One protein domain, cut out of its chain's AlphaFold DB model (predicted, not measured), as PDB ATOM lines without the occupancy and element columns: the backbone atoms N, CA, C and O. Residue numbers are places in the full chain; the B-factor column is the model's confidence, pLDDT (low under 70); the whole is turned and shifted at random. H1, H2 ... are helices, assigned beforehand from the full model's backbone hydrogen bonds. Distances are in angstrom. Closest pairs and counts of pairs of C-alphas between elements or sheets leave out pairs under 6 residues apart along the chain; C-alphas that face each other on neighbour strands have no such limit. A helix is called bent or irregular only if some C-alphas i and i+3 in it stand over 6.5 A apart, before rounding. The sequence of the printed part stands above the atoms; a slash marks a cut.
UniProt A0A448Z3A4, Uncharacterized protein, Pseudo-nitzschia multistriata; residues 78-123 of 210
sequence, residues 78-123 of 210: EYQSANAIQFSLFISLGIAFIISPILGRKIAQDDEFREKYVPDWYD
ATOM      1  N   GLU A  78     122.967   1.883  51.898       65.12
ATOM      2  CA  GLU A  78     124.352   1.418  52.013       65.12
ATOM      3  C   GLU A  78     125.344   2.513  52.454       65.12
ATOM      4  O   GLU A  78     126.188   2.273  53.320       65.12
ATOM      5  N   TYR A  79     125.230   3.740  51.925       62.41
ATOM      6  CA  TYR A  79     126.085   4.862  52.343       62.41
ATOM      7  C   TYR A  79     125.722   5.374  53.740       62.41
ATOM      8  O   TYR A  79     126.605   5.785  54.493       62.41
ATOM      9  N   GLN A  80     124.439   5.337  54.112       67.06
ATOM     10  CA  GLN A  80     124.013   5.732  55.457       67.06
ATOM     11  C   GLN A  80     124.478   4.720  56.511       67.06
ATOM     12  O   GLN A  80     124.981   5.125  57.559       67.06
ATOM     13  N   SER A  81     124.394   3.416  56.220       74.31
ATOM     14  CA  SER A  81     124.890   2.369  57.119       74.31
ATOM     15  C   SER A  81     126.407   2.407  57.272       74.31
ATOM     16  O   SER A  81     126.902   2.238  58.381       74.31
ATOM     17  N   ALA A  82     127.152   2.692  56.198       77.88
ATOM     18  CA  ALA A  82     128.608   2.800  56.269       77.88
ATOM     19  C   ALA A  82     129.053   3.937  57.206       77.88
ATOM     20  O   ALA A  82     129.898   3.726  58.077       77.88
ATOM     21  N   ASN A  83     128.432   5.115  57.094       78.94
ATOM     22  CA  ASN A  83     128.732   6.250  57.971       78.94
ATOM     23  C   ASN A  83     128.311   5.987  59.427       78.94
ATOM     24  O   ASN A  83     129.028   6.370  60.349       78.94
ATOM     25  N   ALA A  84     127.181   5.307  59.647       83.00
ATOM     26  CA  ALA A  84     126.725   4.940  60.989       83.00
ATOM     27  C   ALA A  84     127.683   3.950  61.672       83.00
ATOM     28  O   ALA A  84     128.035   4.135  62.837       83.00
ATOM     29  N   ILE A  85     128.160   2.942  60.934       85.94
ATOM     30  CA  ILE A  85     129.140   1.970  61.435       85.94
ATOM     31  C   ILE A  85     130.449   2.680  61.786       85.94
ATOM     32  O   ILE A  85     130.957   2.506  62.894       85.94
ATOM     33  N   GLN A  86     130.961   3.537  60.898       86.12
ATOM     34  CA  GLN A  86     132.179   4.308  61.162       86.12
ATOM     35  C   GLN A  86     132.038   5.183  62.411       86.12
ATOM     36  O   GLN A  86     132.908   5.165  63.278       86.12
ATOM     37  N   PHE A  87     130.919   5.893  62.554       91.62
ATOM     38  CA  PHE A  87     130.680   6.739  63.720       91.62
ATOM     39  C   PHE A  87     130.580   5.929  65.022       91.62
ATOM     40  O   PHE A  87     131.133   6.333  66.043       91.62
ATOM     41  N   SER A  88     129.956   4.747  64.983       92.88
ATOM     42  CA  SER A  88     129.887   3.847  66.143       92.88
ATOM     43  C   SER A  88     131.263   3.314  66.566       92.88
ATOM     44  O   SER A  88     131.559   3.232  67.761       92.88
ATOM     45  N   LEU A  89     132.146   3.031  65.602       93.88
ATOM     46  CA  LEU A  89     133.535   2.649  65.861       93.88
ATOM     47  C   LEU A  89     134.316   3.796  66.510       93.88
ATOM     48  O   LEU A  89     135.015   3.581  67.495       93.88
ATOM     49  N   PHE A  90     134.150   5.030  66.029       94.44
ATOM     50  CA  PHE A  90     134.813   6.186  66.638       94.44
ATOM     51  C   PHE A  90     134.315   6.481  68.052       94.44
ATOM     52  O   PHE A  90     135.126   6.763  68.933       94.44
ATOM     53  N   ILE A  91     133.005   6.385  68.298       95.12
ATOM     54  CA  ILE A  91     132.455   6.593  69.642       95.12
ATOM     55  C   ILE A  91     132.963   5.517  70.601       95.12
ATOM     56  O   ILE A  91     133.412   5.846  71.696       95.12
ATOM     57  N   SER A  92     132.917   4.244  70.203       95.94
ATOM     58  CA  SER A  92     133.381   3.150  71.063       95.94
ATOM     59  C   SER A  92     134.876   3.260  71.373       95.94
ATOM     60  O   SER A  92     135.258   3.123  72.535       95.94
ATOM     61  N   LEU A  93     135.708   3.615  70.388       95.44
ATOM     62  CA  LEU A  93     137.134   3.869  70.603       95.44
ATOM     63  C   LEU A  93     137.371   5.082  71.518       95.44
ATOM     64  O   LEU A  93     138.224   5.032  72.402       95.44
ATOM     65  N   GLY A  94     136.595   6.156  71.348       95.88
ATOM     66  CA  GLY A  94     136.678   7.348  72.193       95.88
ATOM     67  C   GLY A  94     136.309   7.063  73.650       95.88
ATOM     68  O   GLY A  94     137.029   7.463  74.562       95.88
ATOM     69  N   ILE A  95     135.231   6.311  73.882       95.38
ATOM     70  CA  ILE A  95     134.825   5.882  75.228       95.38
ATOM     71  C   ILE A  95     135.902   4.979  75.843       95.38
ATOM     72  O   ILE A  95     136.291   5.190  76.993       95.38
ATOM     73  N   ALA A  96     136.438   4.024  75.078       95.12
ATOM     74  CA  ALA A  96     137.523   3.162  75.537       95.12
ATOM     75  C   ALA A  96     138.774   3.970  75.910       95.12
ATOM     76  O   ALA A  96     139.371   3.705  76.950       95.12
ATOM     77  N   PHE A  97     139.134   4.991  75.129       95.88
ATOM     78  CA  PHE A  97     140.271   5.864  75.419       95.88
ATOM     79  C   PHE A  97     140.078   6.667  76.714       95.88
ATOM     80  O   PHE A  97     141.018   6.806  77.490       95.88
ATOM     81  N   ILE A  98     138.860   7.145  76.989       94.06
ATOM     82  CA  ILE A  98     138.545   7.890  78.220       94.06
ATOM     83  C   ILE A  98     138.544   6.968  79.449       94.06
ATOM     84  O   ILE A  98     139.011   7.360  80.520       94.06
ATOM     85  N   ILE A  99     138.042   5.739  79.314       94.44
ATOM     86  CA  ILE A  99     137.964   4.782  80.426       94.44
ATOM     87  C   ILE A  99     139.330   4.143  80.713       94.44
ATOM     88  O   ILE A  99     139.650   3.904  81.876       94.44
ATOM     89  N   SER A 100     140.160   3.918  79.691       90.88
ATOM     90  CA  SER A 100     141.490   3.293  79.798       90.88
ATOM     91  C   SER A 100     142.378   3.838  80.927       90.88
ATOM     92  O   SER A 100     142.854   3.030  81.722       90.88
ATOM     93  N   PRO A 101     142.597   5.160  81.089       90.62
ATOM     94  CA  PRO A 101     143.433   5.676  82.175       90.62
ATOM     95  C   PRO A 101     142.813   5.458  83.563       90.62
ATOM     96  O   PRO A 101     143.535   5.214  84.530       90.62
ATOM     97  N   ILE A 102     141.482   5.506  83.678       90.44
ATOM     98  CA  ILE A 102     140.776   5.265  84.945       90.44
ATOM     99  C   ILE A 102     140.883   3.785  85.326       90.44
ATOM    100  O   ILE A 102     141.192   3.458  86.473       90.44
ATOM    101  N   LEU A 103     140.680   2.895  84.352       86.31
ATOM    102  CA  LEU A 103     140.801   1.454  84.541       86.31
ATOM    103  C   LEU A 103     142.247   1.055  84.847       86.31
ATOM    104  O   LEU A 103     142.471   0.295  85.779       86.31
ATOM    105  N   GLY A 104     143.226   1.628  84.144       85.75
ATOM    106  CA  GLY A 104     144.648   1.400  84.401       85.75
ATOM    107  C   GLY A 104     145.065   1.842  85.804       85.75
ATOM    108  O   GLY A 104     145.767   1.109  86.496       85.75
ATOM    109  N   ARG A 105     144.567   2.992  86.282       86.38
ATOM    110  CA  ARG A 105     144.814   3.440  87.661       86.38
ATOM    111  C   ARG A 105     144.197   2.495  88.693       86.38
ATOM    112  O   ARG A 105     144.850   2.202  89.691       86.38
ATOM    113  N   LYS A 106     142.986   1.986  88.450       85.62
ATOM    114  CA  LYS A 106     142.353   0.984  89.324       85.62
ATOM    115  C   LYS A 106     143.105  -0.343  89.325       85.62
ATOM    116  O   LYS A 106     143.444  -0.830  90.392       85.62
ATOM    117  N   ILE A 107     143.463  -0.859  88.151       83.50
ATOM    118  CA  ILE A 107     144.293  -2.064  88.003       83.50
ATOM    119  C   ILE A 107     145.660  -1.871  88.672       83.50
ATOM    120  O   ILE A 107     146.292  -2.848  89.047       83.50
ATOM    121  N   ALA A 108     146.140  -0.637  88.849       80.69
ATOM    122  CA  ALA A 108     147.400  -0.406  89.534       80.69
ATOM    123  C   ALA A 108     147.287  -0.294  91.069       80.69
ATOM    124  O   ALA A 108     148.240  -0.624  91.775       80.69
ATOM    125  N   GLN A 109     146.182   0.224  91.594       83.31
ATOM    126  CA  GLN A 109     146.085   0.619  93.007       83.31
ATOM    127  C   GLN A 109     145.208  -0.312  93.847       83.31
ATOM    128  O   GLN A 109     145.357  -0.329  95.062       83.31
ATOM    129  N   ASP A 110     144.300  -1.050  93.214       85.69
ATOM    130  CA  ASP A 110     143.259  -1.823  93.883       85.69
ATOM    131  C   ASP A 110     143.522  -3.323  93.699       85.69
ATOM    132  O   ASP A 110     143.275  -3.876  92.626       85.69
ATOM    133  N   ASP A 111     144.074  -3.973  94.724       80.56
ATOM    134  CA  ASP A 111     144.418  -5.397  94.665       80.56
ATOM    135  C   ASP A 111     143.171  -6.303  94.662       80.56
ATOM    136  O   ASP A 111     143.173  -7.334  93.988       80.56
ATOM    137  N   GLU A 112     142.068  -5.881  95.291       83.12
ATOM    138  CA  GLU A 112     140.800  -6.630  95.311       83.12
ATOM    139  C   GLU A 112     140.139  -6.660  93.926       83.12
ATOM    140  O   GLU A 112     139.600  -7.680  93.482       83.12
ATOM    141  N   PHE A 113     140.194  -5.538  93.204       82.75
ATOM    142  CA  PHE A 113     139.693  -5.478  91.832       82.75
ATOM    143  C   PHE A 113     140.493  -6.390  90.895       82.75
ATOM    144  O   PHE A 113     139.934  -6.988  89.974       82.75
ATOM    145  N   ARG A 114     141.801  -6.509  91.128       76.75
ATOM    146  CA  ARG A 114     142.687  -7.317  90.287       76.75
ATOM    147  C   ARG A 114     142.426  -8.796  90.473       76.75
ATOM    148  O   ARG A 114     142.188  -9.466  89.481       76.75
ATOM    149  N   GLU A 115     142.367  -9.269  91.713       83.75
ATOM    150  CA  GLU A 115     142.111 -10.684  91.996       83.75
ATOM    151  C   GLU A 115     140.756 -11.148  91.434       83.75
ATOM    152  O   GLU A 115     140.611 -12.278  90.973       83.75
ATOM    153  N   LYS A 116     139.756 -10.257  91.400       89.06
ATOM    154  CA  LYS A 116     138.412 -10.592  90.916       89.06
ATOM    155  C   LYS A 116     138.239 -10.510  89.396       89.06
ATOM    156  O   LYS A 116     137.429 -11.259  88.846       89.06
ATOM    157  N   TYR A 117     138.906  -9.569  88.726       86.12
ATOM    158  CA  TYR A 117     138.617  -9.239  87.321       86.12
ATOM    159  C   TYR A 117     139.810  -9.367  86.376       86.12
ATOM    160  O   TYR A 117     139.598  -9.421  85.164       86.12
ATOM    161  N   VAL A 118     141.042  -9.398  86.885       85.06
ATOM    162  CA  VAL A 118     142.252  -9.533  86.069       85.06
ATOM    163  C   VAL A 118     142.683 -10.998  86.092       85.06
ATOM    164  O   VAL A 118     143.022 -11.514  87.151       85.06
ATOM    165  N   PRO A 119     142.678 -11.690  84.944       87.62
ATOM    166  CA  PRO A 119     143.195 -13.048  84.874       87.62
ATOM    167  C   PRO A 119     144.685 -13.111  85.226       87.62
ATOM    168  O   PRO A 119     145.454 -12.250  84.797       87.62
ATOM    169  N   ASP A 120     145.109 -14.187  85.893       80.56
ATOM    170  CA  ASP A 120     146.497 -14.379  86.345       80.56
ATOM    171  C   ASP A 120     147.545 -14.292  85.220       80.56
ATOM    172  O   ASP A 120     148.680 -13.890  85.456       80.56
ATOM    173  N   TRP A 121     147.180 -14.623  83.976       83.25
ATOM    174  CA  TRP A 121     148.079 -14.526  82.814       83.25
ATOM    175  C   TRP A 121     148.336 -13.084  82.345       83.25
ATOM    176  O   TRP A 121     149.253 -12.852  81.562       83.25
ATOM    177  N   TYR A 122     147.518 -12.129  82.791       80.75
ATOM    178  CA  TYR A 122     147.620 -10.708  82.456       80.75
ATOM    179  C   TYR A 122     148.204  -9.877  83.611       80.75
ATOM    180  O   TYR A 122     148.374  -8.661  83.486       80.75
ATOM    181  N   ASP A 123     148.521 -10.510  84.745       79.06
ATOM    182  CA  ASP A 123     149.205  -9.849  85.851       79.06
ATOM    183  C   ASP A 123     150.726  -9.882  85.649       79.06
ATOM    184  O   ASP A 123     151.415 -10.842  85.988       79.06
TER     185      ASP A 123
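This is residues 78 to 123 of the 210 residues of an uncharacterized protein of Pseudo-nitzschia multistriata (UniProt A0A448Z3A4). One long helix, H1, bent beyond its midpoint into the arms H1a and H1b, makes most of the length, and the short helix H2 turns back at its far end to make a corner. The printed part has 46 residues, with two named helices, H1 then H2, and no named strand; its class is all helix. It is extended, with a radius of gyration of the C-alphas of 16.0 A and spans of 47 by 19 by 12 A.

By its hydrogen bonds, H1, residues 78 to 109, was assigned as one helix, but it is bent: C-alphas 98 and 101 are 6.7 A apart. Its arms, H1a, residues 78 to 98, and H1b, residues 101 to 109, stand at a shallow tilt of 34.8 degrees, only just short of steep. H1b and H2, residues 111 to 117, only just touch, only at the corner, with 3 pairs of C-alphas within 8 A; the closest are those of Ile 107 and Arg 114, 5.9 A apart. They run opposite ways at a steep tilt of 60 degrees. H1a and H2 are apart. Every O i to N i+4 pair is within hydrogen-bond range in H1a, H1b and H2.

H1a begins at C-alpha 78 (124.352, 1.418, 52.013) and is 30.5 A long; H1b is 12.2 A. H2, 10.1 A, ends at C-alpha 117 (138.617, -9.239, 87.321).

The C-alphas farthest apart, those of Glu 78 and Asp 111, are 47.6 A apart. The printed part has no cut, and the link from H1 to H2 is tight. Residues 78 to 80 have pLDDT under 70.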